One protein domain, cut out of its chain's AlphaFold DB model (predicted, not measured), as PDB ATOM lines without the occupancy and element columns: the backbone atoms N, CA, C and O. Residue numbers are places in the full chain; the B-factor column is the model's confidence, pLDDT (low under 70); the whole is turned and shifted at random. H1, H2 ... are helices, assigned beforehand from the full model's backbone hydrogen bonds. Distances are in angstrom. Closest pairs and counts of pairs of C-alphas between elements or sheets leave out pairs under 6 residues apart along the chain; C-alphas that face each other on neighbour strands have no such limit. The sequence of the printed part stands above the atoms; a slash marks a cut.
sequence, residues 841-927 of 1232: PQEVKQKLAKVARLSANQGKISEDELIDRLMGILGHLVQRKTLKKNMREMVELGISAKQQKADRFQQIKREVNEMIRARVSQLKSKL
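Overview. This is residues 841 to 927 of the 1232 residues of the protein "MFS domain-containing protein" of Musa balbisiana (UniProt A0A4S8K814). One long helix, H3, makes the longest axis; H1 and H2 both cross its first part on one side, making a small head, and residues 896 to 927 of H3 stick out as an arm. The printed part has 87 residues with three named helices, H1, H2 and H3, and no named strand: all helix. It is extended, with a radius of gyration of the C-alphas of 22.3 A and spans of 75 by 28 by 16 A.

Along the chain. H3, residues 880 to 927, is 71.2 A long and ends at C-alpha 927 (-3.652, -94.711, -28.715). H1, residues 842 to 857, begins at C-alpha 842 (-16.758, -36.767, -11.781) and is 23.0 A long. H2 is residues 863 to 874.

Arrangement. H1 touches H3, only just about perpendicular at 73 degrees; the closest C-alphas, of Arg 853 and Val 891, are 5.5 A apart. H2 touches H3 at a steep tilt of 67 degrees, only just short of perpendicular, opposite ways; the closest C-alphas, of Met 871 and Arg 880, are 6.7 A apart. H1 and H2 are near each other, with 11 C-alpha pairs within 10 A. O i to N i+4 pairs within hydrogen-bond range number 11 of 12 in H1, 7 of 8 in H2 and 43 of 44 in H3.

Size, cuts and confidence. The farthest C-alphas, of His 876 and Leu 927, are 75.3 A apart. The printed part has no cut, and both links are tight. Mean pLDDT of the printed part is 74.9; 20 residues are under 70, among them 894 to 899 and 922 to 927.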
ATOM      1  N   PRO A 841     -17.722 -32.075 -12.605       73.81
ATOM      2  CA  PRO A 841     -17.709 -33.063 -11.520       73.81
ATOM      3  C   PRO A 841     -17.694 -34.505 -12.037       73.81
ATOM      4  O   PRO A 841     -18.252 -34.801 -13.101       73.81
ATOM      5  N   GLN A 842     -17.051 -35.413 -11.301       68.31
ATOM      6  CA  GLN A 842     -16.758 -36.767 -11.781       68.31
ATOM      7  C   GLN A 842     -18.046 -37.567 -12.054       68.31
ATOM      8  O   GLN A 842     -18.142 -38.282 -13.052       68.31
ATOM      9  N   GLU A 843     -19.076 -37.363 -11.236       73.31
ATOM     10  CA  GLU A 843     -20.422 -37.929 -11.355       73.31
ATOM     11  C   GLU A 843     -21.107 -37.436 -12.633       73.31
ATOM     12  O   GLU A 843     -21.686 -38.218 -13.392       73.31
ATOM     13  N   VAL A 844     -20.997 -36.132 -12.906       79.81
ATOM     14  CA  VAL A 844     -21.552 -35.489 -14.102       79.81
ATOM     15  C   VAL A 844     -20.815 -35.983 -15.353       79.81
ATOM     16  O   VAL A 844     -21.466 -36.340 -16.335       79.81
ATOM     17  N   LYS A 845     -19.481 -36.121 -15.302       79.62
ATOM     18  CA  LYS A 845     -18.647 -36.707 -16.371       79.62
ATOM     19  C   LYS A 845     -19.043 -38.166 -16.654       79.62
ATOM     20  O   LYS A 845     -19.270 -38.521 -17.810       79.62
ATOM     21  N   GLN A 846     -19.227 -38.998 -15.623       78.25
ATOM     22  CA  GLN A 846     -19.685 -40.391 -15.762       78.25
ATOM     23  C   GLN A 846     -21.098 -40.499 -16.364       78.25
ATOM     24  O   GLN A 846     -21.351 -41.337 -17.236       78.25
ATOM     25  N   LYS A 847     -22.040 -39.655 -15.926       81.12
ATOM     26  CA  LYS A 847     -23.427 -39.660 -16.422       81.12
ATOM     27  C   LYS A 847     -23.511 -39.145 -17.859       81.12
ATOM     28  O   LYS A 847     -24.178 -39.772 -18.683       81.12
ATOM     29  N   LEU A 848     -22.765 -38.090 -18.189       82.81
ATOM     30  CA  LEU A 848     -22.626 -37.578 -19.552       82.81
ATOM     31  C   LEU A 848     -21.985 -38.619 -20.487       82.81
ATOM     32  O   LEU A 848     -22.461 -38.790 -21.607       82.81
ATOM     33  N   ALA A 849     -21.000 -39.395 -20.017       79.62
ATOM     34  CA  ALA A 849     -20.450 -40.524 -20.773       79.62
ATOM     35  C   ALA A 849     -21.510 -41.599 -21.083       79.62
ATOM     36  O   ALA A 849     -21.541 -42.128 -22.198       79.62
ATOM     37  N   LYS A 850     -22.418 -41.915 -20.140       80.94
ATOM     38  CA  LYS A 850     -23.534 -42.847 -20.401       80.94
ATOM     39  C   LYS A 850     -24.550 -42.260 -21.390       80.94
ATOM     40  O   LYS A 850     -25.011 -42.997 -22.258       80.94
ATOM     41  N   VAL A 851     -24.843 -40.956 -21.333       83.62
ATOM     42  CA  VAL A 851     -25.685 -40.269 -22.335       83.62
ATOM     43  C   VAL A 851     -25.048 -40.328 -23.728       83.62
ATOM     44  O   VAL A 851     -25.695 -40.812 -24.652       83.62
ATOM     45  N   ALA A 852     -23.780 -39.931 -23.874       80.81
ATOM     46  CA  ALA A 852     -23.074 -39.897 -25.160       80.81
ATOM     47  C   ALA A 852     -22.971 -41.289 -25.817       80.81
ATOM     48  O   ALA A 852     -23.214 -41.455 -27.015       80.81
ATOM     49  N   ARG A 853     -22.692 -42.329 -25.018       77.06
ATOM     50  CA  ARG A 853     -22.679 -43.724 -25.488       77.06
ATOM     51  C   ARG A 853     -24.073 -44.231 -25.866       77.06
ATOM     52  O   ARG A 853     -24.185 -45.025 -26.795       77.06
ATOM     53  N   LEU A 854     -25.139 -43.790 -25.194       78.00
ATOM     54  CA  LEU A 854     -26.510 -44.156 -25.567       78.00
ATOM     55  C   LEU A 854     -26.971 -43.438 -26.841       78.00
ATOM     56  O   LEU A 854     -27.595 -44.080 -27.682       78.00
ATOM     57  N   SER A 855     -26.627 -42.162 -27.036       78.19
ATOM     58  CA  SER A 855     -26.979 -41.423 -28.256       78.19
ATOM     59  C   SER A 855     -26.268 -41.952 -29.498       78.19
ATOM     60  O   SER A 855     -26.915 -42.122 -30.526       78.19
ATOM     61  N   ALA A 856     -24.986 -42.320 -29.393       73.06
ATOM     62  CA  ALA A 856     -24.248 -42.944 -30.499       73.06
ATOM     63  C   ALA A 856     -24.885 -44.267 -30.982       73.06
ATOM     64  O   ALA A 856     -24.801 -44.603 -32.159       73.06
ATOM     65  N   ASN A 857     -25.561 -45.003 -30.089       67.00
ATOM     66  CA  ASN A 857     -26.277 -46.241 -30.418       67.00
ATOM     67  C   ASN A 857     -27.762 -46.024 -30.785       67.00
ATOM     68  O   ASN A 857     -28.409 -46.941 -31.291       67.00
ATOM     69  N   GLN A 858     -28.327 -44.841 -30.523       62.78
ATOM     70  CA  GLN A 858     -29.738 -44.510 -30.747       62.78
ATOM     71  C   GLN A 858     -29.860 -43.301 -31.682       62.78
ATOM     72  O   GLN A 858     -30.280 -42.224 -31.262       62.78
ATOM     73  N   GLY A 859     -29.537 -43.501 -32.966       57.94
ATOM     74  CA  GLY A 859     -29.594 -42.497 -34.044       57.94
ATOM     75  C   GLY A 859     -31.009 -42.025 -34.425       57.94
ATOM     76  O   GLY A 859     -31.399 -42.101 -35.585       57.94
ATOM     77  N   LYS A 860     -31.794 -41.582 -33.438       63.56
ATOM     78  CA  LYS A 860     -33.138 -40.992 -33.564       63.56
ATOM     79  C   LYS A 860     -33.203 -39.521 -33.137       63.56
ATOM     80  O   LYS A 860     -34.251 -38.907 -33.290       63.56
ATOM     81  N   ILE A 861     -32.118 -38.985 -32.581       73.00
ATOM     82  CA  ILE A 861     -31.950 -37.576 -32.203       73.00
ATOM     83  C   ILE A 861     -30.691 -37.090 -32.922       73.00
ATOM     84  O   ILE A 861     -29.711 -37.837 -32.993       73.00
ATOM     85  N   SER A 862     -30.712 -35.881 -33.483       76.69
ATOM     86  CA  SER A 862     -29.525 -35.322 -34.148       76.69
ATOM     87  C   SER A 862     -28.451 -34.903 -33.132       76.69
ATOM     88  O   SER A 862     -28.771 -34.583 -31.985       76.69
ATOM     89  N   GLU A 863     -27.172 -34.909 -33.534       74.94
ATOM     90  CA  GLU A 863     -26.048 -34.553 -32.646       74.94
ATOM     91  C   GLU A 863     -26.234 -33.145 -32.056       74.94
ATOM     92  O   GLU A 863     -26.104 -32.957 -30.848       74.94
ATOM     93  N   ASP A 864     -26.616 -32.174 -32.888       76.75
ATOM     94  CA  ASP A 864     -26.811 -30.782 -32.475       76.75
ATOM     95  C   ASP A 864     -28.077 -30.566 -31.629       76.75
ATOM     96  O   ASP A 864     -28.012 -29.858 -30.628       76.75
ATOM     97  N   GLU A 865     -29.197 -31.239 -31.922       82.12
ATOM     98  CA  GLU A 865     -30.391 -31.177 -31.062       82.12
ATOM     99  C   GLU A 865     -30.124 -31.762 -29.664       82.12
ATOM    100  O   GLU A 865     -30.587 -31.227 -28.654       82.12
ATOM    101  N   LEU A 866     -29.363 -32.859 -29.586       82.94
ATOM    102  CA  LEU A 866     -28.955 -33.430 -28.306       82.94
ATOM    103  C   LEU A 866     -28.017 -32.487 -27.547       82.94
ATOM    104  O   LEU A 866     -28.184 -32.315 -26.340       82.94
ATOM    105  N   ILE A 867     -27.060 -31.864 -28.237       84.12
ATOM    106  CA  ILE A 867     -26.158 -30.877 -27.638       84.12
ATOM    107  C   ILE A 867     -26.941 -29.677 -27.112       84.12
ATOM    108  O   ILE A 867     -26.657 -29.240 -26.004       84.12
ATOM    109  N   ASP A 868     -27.956 -29.186 -27.818       83.44
ATOM    110  CA  ASP A 868     -28.724 -28.019 -27.370       83.44
ATOM    111  C   ASP A 868     -29.641 -28.341 -26.183       83.44
ATOM    112  O   ASP A 868     -29.709 -27.565 -25.226       83.44
ATOM    113  N   ARG A 869     -30.233 -29.543 -26.151       85.00
ATOM    114  CA  ARG A 869     -30.905 -30.074 -24.948       85.00
ATOM    115  C   ARG A 869     -29.935 -30.201 -23.765       85.00
ATOM    116  O   ARG A 869     -30.297 -29.861 -22.642       85.00
ATOM    117  N   LEU A 870     -28.703 -30.660 -24.001       84.81
ATOM    118  CA  LEU A 870     -27.675 -30.779 -22.962       84.81
ATOM    119  C   LEU A 870     -27.094 -29.423 -22.539       84.81
ATOM    120  O   LEU A 870     -26.764 -29.268 -21.369       84.81
ATOM    121  N   MET A 871     -27.030 -28.423 -23.422       84.69
ATOM    122  CA  MET A 871     -26.644 -27.046 -23.083       84.69
ATOM    123  C   MET A 871     -27.668 -26.379 -22.161       84.69
ATOM    124  O   MET A 871     -27.269 -25.628 -21.275       84.69
ATOM    125  N   GLY A 872     -28.959 -26.705 -22.285       81.56
ATOM    126  CA  GLY A 872     -29.983 -26.275 -21.322       81.56
ATOM    127  C   GLY A 872     -29.747 -26.778 -19.887       81.56
ATOM    128  O   GLY A 872     -30.210 -26.154 -18.937       81.56
ATOM    129  N   ILE A 873     -28.994 -27.871 -19.722       82.06
ATOM    130  CA  ILE A 873     -28.659 -28.484 -18.425       82.06
ATOM    131  C   ILE A 873     -27.249 -28.056 -17.973       82.06
ATOM    132  O   ILE A 873     -27.061 -27.521 -16.881       82.06
ATOM    133  N   LEU A 874     -26.248 -28.271 -18.831       80.38
ATOM    134  CA  LEU A 874     -24.815 -28.133 -18.551       80.38
ATOM    135  C   LEU A 874     -24.214 -26.781 -18.955       80.38
ATOM    136  O   LEU A 874     -23.041 -26.551 -18.671       80.38
ATOM    137  N   GLY A 875     -24.964 -25.876 -19.589       77.62
ATOM    138  CA  GLY A 875     -24.426 -24.620 -20.135       77.62
ATOM    139  C   GLY A 875     -23.840 -23.651 -19.101       77.62
ATOM    140  O   GLY A 875     -23.094 -22.749 -19.468       77.62
ATOM    141  N   HIS A 876     -24.126 -23.861 -17.813       75.25
ATOM    142  CA  HIS A 876     -23.527 -23.131 -16.688       75.25
ATOM    143  C   HIS A 876     -22.228 -23.773 -16.146       75.25
ATOM    144  O   HIS A 876     -21.615 -23.239 -15.224       75.25
ATOM    145  N   LEU A 877     -21.821 -24.922 -16.702       69.62
ATOM    146  CA  LEU A 877     -20.605 -25.673 -16.360       69.62
ATOM    147  C   LEU A 877     -19.667 -25.847 -17.568       69.62
ATOM    148  O   LEU A 877     -18.454 -25.893 -17.392       69.62
ATOM    149  N   VAL A 878     -20.207 -25.973 -18.789       78.19
ATOM    150  CA  VAL A 878     -19.444 -26.325 -19.999       78.19
ATOM    151  C   VAL A 878     -19.913 -25.509 -21.206       78.19
ATOM    152  O   VAL A 878     -21.107 -25.396 -21.472       78.19
ATOM    153  N   GLN A 879     -18.968 -24.981 -21.989       80.31
ATOM    154  CA  GLN A 879     -19.257 -24.290 -23.249       80.31
ATOM    155  C   GLN A 879     -19.620 -25.277 -24.376       80.31
ATOM    156  O   GLN A 879     -19.042 -26.360 -24.470       80.31
ATOM    157  N   ARG A 880     -20.503 -24.875 -25.305       77.31
ATOM    158  CA  ARG A 880     -21.032 -25.725 -26.404       77.31
ATOM    159  C   ARG A 880     -19.946 -26.411 -27.250       77.31
ATOM    160  O   ARG A 880     -20.113 -27.568 -27.630       77.31
ATOM    161  N   LYS A 881     -18.813 -25.737 -27.503       75.56
ATOM    162  CA  LYS A 881     -17.651 -26.315 -28.213       75.56
ATOM    163  C   LYS A 881     -16.986 -27.438 -27.404       75.56
ATOM    164  O   LYS A 881     -16.804 -28.533 -27.929       75.56
ATOM    165  N   THR A 882     -16.681 -27.187 -26.132       77.19
ATOM    166  CA  THR A 882     -16.085 -28.163 -25.204       77.19
ATOM    167  C   THR A 882     -17.011 -29.358 -24.989       77.19
ATOM    168  O   THR A 882     -16.570 -30.497 -25.070       77.19
ATOM    169  N   LEU A 883     -18.319 -29.128 -24.826       79.69
ATOM    170  CA  LEU A 883     -19.308 -30.201 -24.708       79.69
ATOM    171  C   LEU A 883     -19.294 -31.120 -25.946       79.69
ATOM    172  O   LEU A 883     -19.272 -32.342 -25.794       79.69
ATOM    173  N   LYS A 884     -19.220 -30.548 -27.159       80.81
ATOM    174  CA  LYS A 884     -19.137 -31.307 -28.422       80.81
ATOM    175  C   LYS A 884     -17.801 -32.056 -28.596       80.81
ATOM    176  O   LYS A 884     -17.818 -33.159 -29.137       80.81
ATOM    177  N   LYS A 885     -16.668 -31.514 -28.115       79.62
ATOM    178  CA  LYS A 885     -15.367 -32.225 -28.062       79.62
ATOM    179  C   LYS A 885     -15.456 -33.427 -27.111       79.62
ATOM    180  O   LYS A 885     -15.377 -34.568 -27.565       79.62
ATOM    181  N   ASN A 886     -15.776 -33.179 -25.842       78.88
ATOM    182  CA  ASN A 886     -15.818 -34.199 -24.793       78.88
ATOM    183  C   ASN A 886     -16.810 -35.336 -25.117       78.88
ATOM    184  O   ASN A 886     -16.535 -36.503 -24.845       78.88
ATOM    185  N   MET A 887     -17.979 -35.028 -25.701       79.38
ATOM    186  CA  MET A 887     -18.945 -36.064 -26.096       79.38
ATOM    187  C   MET A 887     -18.410 -36.995 -27.188       79.38
ATOM    188  O   MET A 887     -18.698 -38.191 -27.130       79.38
ATOM    189  N   ARG A 888     -17.622 -36.490 -28.148       77.94
ATOM    190  CA  ARG A 888     -17.004 -37.340 -29.176       77.94
ATOM    191  C   ARG A 888     -15.896 -38.209 -28.599       77.94
ATOM    192  O   ARG A 888     -15.934 -39.415 -28.811       77.94
ATOM    193  N   GLU A 889     -15.023 -37.658 -27.762       77.75
ATOM    194  CA  GLU A 889     -13.979 -38.425 -27.063       77.75
ATOM    195  C   GLU A 889     -14.568 -39.558 -26.206       77.75
ATOM    196  O   GLU A 889     -14.120 -40.701 -26.273       77.75
ATOM    197  N   MET A 890     -15.640 -39.296 -25.447       77.81
ATOM    198  CA  MET A 890     -16.298 -40.319 -24.617       77.81
ATOM    199  C   MET A 890     -17.010 -41.424 -25.423       77.81
ATOM    200  O   MET A 890     -17.244 -42.520 -24.886       77.81
ATOM    201  N   VAL A 891     -17.339 -41.155 -26.692       78.12
ATOM    202  CA  VAL A 891     -17.839 -42.138 -27.664       78.12
ATOM    203  C   VAL A 891     -16.679 -42.901 -28.301       78.12
ATOM    204  O   VAL A 891     -16.708 -44.127 -28.300       78.12
ATOM    205  N   GLU A 892     -15.636 -42.216 -28.765       75.69
ATOM    206  CA  GLU A 892     -14.470 -42.798 -29.439       75.69
ATOM    207  C   GLU A 892     -13.654 -43.708 -28.511       75.69
ATOM    208  O   GLU A 892     -13.433 -44.877 -28.832       75.69
ATOM    209  N   LEU A 893     -13.348 -43.254 -27.289       73.19
ATOM    210  CA  LEU A 893     -12.781 -44.093 -26.224       73.19
ATOM    211  C   LEU A 893     -13.707 -45.271 -25.873       73.19
ATOM    212  O   LEU A 893     -13.244 -46.361 -25.543       73.19
ATOM    213  N   GLY A 894     -15.028 -45.077 -25.968       69.06
ATOM    214  CA  GLY A 894     -16.022 -46.133 -25.768       69.06
ATOM    215  C   GLY A 894     -16.018 -47.199 -26.871       69.06
ATOM    216  O   GLY A 894     -16.200 -48.380 -26.575       69.06
ATOM    217  N   ILE A 895     -15.789 -46.801 -28.124       66.50
ATOM    218  CA  ILE A 895     -15.674 -47.693 -29.286       66.50
ATOM    219  C   ILE A 895     -14.330 -48.430 -29.248       66.50
ATOM    220  O   ILE A 895     -14.310 -49.655 -29.347       66.50
ATOM    221  N   SER A 896     -13.229 -47.714 -29.000       67.00
ATOM    222  CA  SER A 896     -11.882 -48.282 -28.858       67.00
ATOM    223  C   SER A 896     -11.815 -49.335 -27.741       67.00
ATOM    224  O   SER A 896     -11.373 -50.463 -27.968       67.00
ATOM    225  N   ALA A 897     -12.378 -49.044 -26.561       69.06
ATOM    226  CA  ALA A 897     -12.454 -50.008 -25.461       69.06
ATOM    227  C   ALA A 897     -13.323 -51.242 -25.786       69.06
ATOM    228  O   ALA A 897     -13.023 -52.345 -25.320       69.06
ATOM    229  N   LYS A 898     -14.384 -51.096 -26.599       67.00
ATOM    230  CA  LYS A 898     -15.172 -52.242 -27.089       67.00
ATOM    231  C   LYS A 898     -14.388 -53.088 -28.093       67.00
ATOM    232  O   LYS A 898     -14.416 -54.313 -27.981       67.00
ATOM    233  N   GLN A 899     -13.654 -52.459 -29.011       67.44
ATOM    234  CA  GLN A 899     -12.798 -53.150 -29.977       67.44
ATOM    235  C   GLN A 899     -11.693 -53.948 -29.265       67.44
ATOM    236  O   GLN A 899     -11.606 -55.161 -29.436       67.44
ATOM    237  N   GLN A 900     -10.947 -53.316 -28.352       71.31
ATOM    238  CA  GLN A 900      -9.875 -53.974 -27.593       71.31
ATOM    239  C   GLN A 900     -10.375 -55.191 -26.785       71.31
ATOM    240  O   GLN A 900      -9.680 -56.207 -26.687       71.31
ATOM    241  N   LYS A 901     -11.591 -55.126 -26.222       70.12
ATOM    242  CA  LYS A 901     -12.230 -56.270 -25.548       70.12
ATOM    243  C   LYS A 901     -12.612 -57.390 -26.521       70.12
ATOM    244  O   LYS A 901     -12.389 -58.559 -26.203       70.12
ATOM    245  N   ALA A 902     -13.135 -57.056 -27.702       68.38
ATOM    246  CA  ALA A 902     -13.443 -58.037 -28.742       68.38
ATOM    247  C   ALA A 902     -12.177 -58.759 -29.244       68.38
ATOM    248  O   ALA A 902     -12.181 -59.984 -29.373       68.38
ATOM    249  N   ASP A 903     -11.076 -58.031 -29.439       72.56
ATOM    250  CA  ASP A 903      -9.800 -58.600 -29.885       72.56
ATOM    251  C   ASP A 903      -9.186 -59.539 -28.833       72.56
ATOM    252  O   ASP A 903      -8.785 -60.659 -29.163       72.56
ATOM    253  N   ARG A 904      -9.207 -59.153 -27.545       73.75
ATOM    254  CA  ARG A 904      -8.803 -60.035 -26.430       73.75
ATOM    255  C   ARG A 904      -9.656 -61.304 -26.349       73.75
ATOM    256  O   ARG A 904      -9.113 -62.391 -26.154       73.75
ATOM    257  N   PHE A 905     -10.971 -61.193 -26.548       73.56
ATOM    258  CA  PHE A 905     -11.863 -62.355 -26.590       73.56
ATOM    259  C   PHE A 905     -11.504 -63.306 -27.750       73.56
ATOM    260  O   PHE A 905     -11.390 -64.514 -27.542       73.56
ATOM    261  N   GLN A 906     -11.237 -62.779 -28.952       70.56
ATOM    262  CA  GLN A 906     -10.807 -63.587 -30.105       70.56
ATOM    263  C   GLN A 906      -9.385 -64.155 -29.964       70.56
ATOM    264  O   GLN A 906      -9.066 -65.176 -30.577       70.56
ATOM    265  N   GLN A 907      -8.508 -63.530 -29.176       80.19
ATOM    266  CA  GLN A 907      -7.219 -64.113 -28.807       80.19
ATOM    267  C   GLN A 907      -7.416 -65.336 -27.900       80.19
ATOM    268  O   GLN A 907      -7.043 -66.444 -28.282       80.19
ATOM    269  N   ILE A 908      -8.067 -65.173 -26.744       77.44
ATOM    270  CA  ILE A 908      -8.209 -66.259 -25.760       77.44
ATOM    271  C   ILE A 908      -9.047 -67.415 -26.333       77.44
ATOM    272  O   ILE A 908      -8.739 -68.581 -26.086       77.44
ATOM    273  N   LYS A 909     -10.038 -67.130 -27.190       76.56
ATOM    274  CA  LYS A 909     -10.792 -68.157 -27.928       76.56
ATOM    275  C   LYS A 909      -9.903 -69.009 -28.846       76.56
ATOM    276  O   LYS A 909     -10.134 -70.213 -28.954       76.56
ATOM    277  N   ARG A 910      -8.884 -68.420 -29.488       78.06
ATOM    278  CA  ARG A 910      -7.894 -69.166 -30.287       78.06
ATOM    279  C   ARG A 910      -6.987 -70.010 -29.396       78.06
ATOM    280  O   ARG A 910      -6.864 -71.203 -29.651       78.06
ATOM    281  N   GLU A 911      -6.456 -69.440 -28.315       80.88
ATOM    282  CA  GLU A 911      -5.602 -70.167 -27.364       80.88
ATOM    283  C   GLU A 911      -6.317 -71.382 -26.742       80.88
ATOM    284  O   GLU A 911      -5.738 -72.463 -26.640       80.88
ATOM    285  N   VAL A 912      -7.598 -71.245 -26.370       79.19
ATOM    286  CA  VAL A 912      -8.424 -72.364 -25.879       79.19
ATOM    287  C   VAL A 912      -8.584 -73.449 -26.949       79.19
ATOM    288  O   VAL A 912      -8.401 -74.630 -26.653       79.19
ATOM    289  N   ASN A 913      -8.850 -73.068 -28.200       77.25
ATOM    290  CA  ASN A 913      -8.992 -74.000 -29.321       77.25
ATOM    291  C   ASN A 913      -7.686 -74.782 -29.589       77.25
ATOM    292  O   ASN A 913      -7.720 -76.000 -29.760       77.25
ATOM    293  N   GLU A 914      -6.527 -74.120 -29.548       82.06
ATOM    294  CA  GLU A 914      -5.221 -74.771 -29.733       82.06
ATOM    295  C   GLU A 914      -4.864 -75.729 -28.589       82.06
ATOM    296  O   GLU A 914      -4.437 -76.854 -28.854       82.06
ATOM    297  N   MET A 915      -5.115 -75.356 -27.327       80.06
ATOM    298  CA  MET A 915      -4.911 -76.258 -26.182       80.06
ATOM    299  C   MET A 915      -5.776 -77.523 -26.264       80.06
ATOM    300  O   MET A 915      -5.316 -78.604 -25.888       80.06
ATOM    301  N   ILE A 916      -7.013 -77.410 -26.763       77.75
ATOM    302  CA  ILE A 916      -7.903 -78.561 -26.973       77.75
ATOM    303  C   ILE A 916      -7.353 -79.453 -28.096       77.75
ATOM    304  O   ILE A 916      -7.193 -80.658 -27.889       77.75
ATOM    305  N   ARG A 917      -6.975 -78.881 -29.252       76.06
ATOM    306  CA  ARG A 917      -6.372 -79.644 -30.366       76.06
ATOM    307  C   ARG A 917      -5.098 -80.374 -29.953       76.06
ATOM    308  O   ARG A 917      -4.965 -81.554 -30.259       76.06
ATOM    309  N   ALA A 918      -4.190 -79.707 -29.238       77.88
ATOM    310  CA  ALA A 918      -2.934 -80.303 -28.785       77.88
ATOM    311  C   ALA A 918      -3.175 -81.575 -27.951       77.88
ATOM    312  O   ALA A 918      -2.529 -82.598 -28.173       77.88
ATOM    313  N   ARG A 919      -4.171 -81.545 -27.056       71.06
ATOM    314  CA  ARG A 919      -4.553 -82.691 -26.213       71.06
ATOM    315  C   ARG A 919      -5.240 -83.795 -27.001       71.06
ATOM    316  O   ARG A 919      -4.943 -84.962 -26.778       71.06
ATOM    317  N   VAL A 920      -6.112 -83.447 -27.947       68.69
ATOM    318  CA  VAL A 920      -6.729 -84.416 -28.868       68.69
ATOM    319  C   VAL A 920      -5.661 -85.151 -29.684       68.69
ATOM    320  O   VAL A 920      -5.757 -86.365 -29.850       68.69
ATOM    321  N   SER A 921      -4.617 -84.453 -30.140       70.31
ATOM    322  CA  SER A 921      -3.472 -85.067 -30.822       70.31
ATOM    323  C   SER A 921      -2.643 -85.960 -29.889       70.31
ATOM    324  O   SER A 921      -2.364 -87.099 -30.249       70.31
ATOM    325  N   GLN A 922      -2.322 -85.500 -28.673       66.12
ATOM    326  CA  GLN A 922      -1.598 -86.293 -27.664       66.12
ATOM    327  C   GLN A 922      -2.363 -87.545 -27.201       66.12
ATOM    328  O   GLN A 922      -1.744 -88.551 -26.859       66.12
ATOM    329  N   LEU A 923      -3.701 -87.511 -27.179       60.47
ATOM    330  CA  LEU A 923      -4.509 -88.697 -26.885       60.47
ATOM    331  C   LEU A 923      -4.522 -89.683 -28.059       60.47
ATOM    332  O   LEU A 923      -4.538 -90.888 -27.830       60.47
ATOM    333  N   LYS A 924      -4.500 -89.186 -29.303       61.06
ATOM    334  CA  LYS A 924      -4.425 -90.027 -30.506       61.06
ATOM    335  C   LYS A 924      -3.067 -90.711 -30.653       61.06
ATOM    336  O   LYS A 924      -3.051 -91.903 -30.942       61.06
ATOM    337  N   SER A 925      -1.951 -90.013 -30.411       61.12
ATOM    338  CA  SER A 925      -0.617 -90.636 -30.467       61.12
ATOM    339  C   SER A 925      -0.489 -91.761 -29.436       61.12
ATOM    340  O   SER A 925      -0.161 -92.881 -29.808       61.12
ATOM    341  N   LYS A 926      -0.912 -91.516 -28.188       56.16
ATOM    342  CA  LYS A 926      -0.929 -92.524 -27.110       56.16
ATOM    343  C   LYS A 926      -1.896 -93.692 -27.329       56.16
ATOM    344  O   LYS A 926      -1.840 -94.667 -26.582       56.16
ATOM    345  N   LEU A 927      -2.809 -93.592 -28.298       50.62
ATOM    346  CA  LEU A 927      -3.652 -94.711 -28.715       50.62
ATOM    347  C   LEU A 927      -2.980 -95.525 -29.831       50.62
ATOM    348  O   LEU A 927      -3.036 -96.747 -29.785       50.62
TER     349      LEU A 927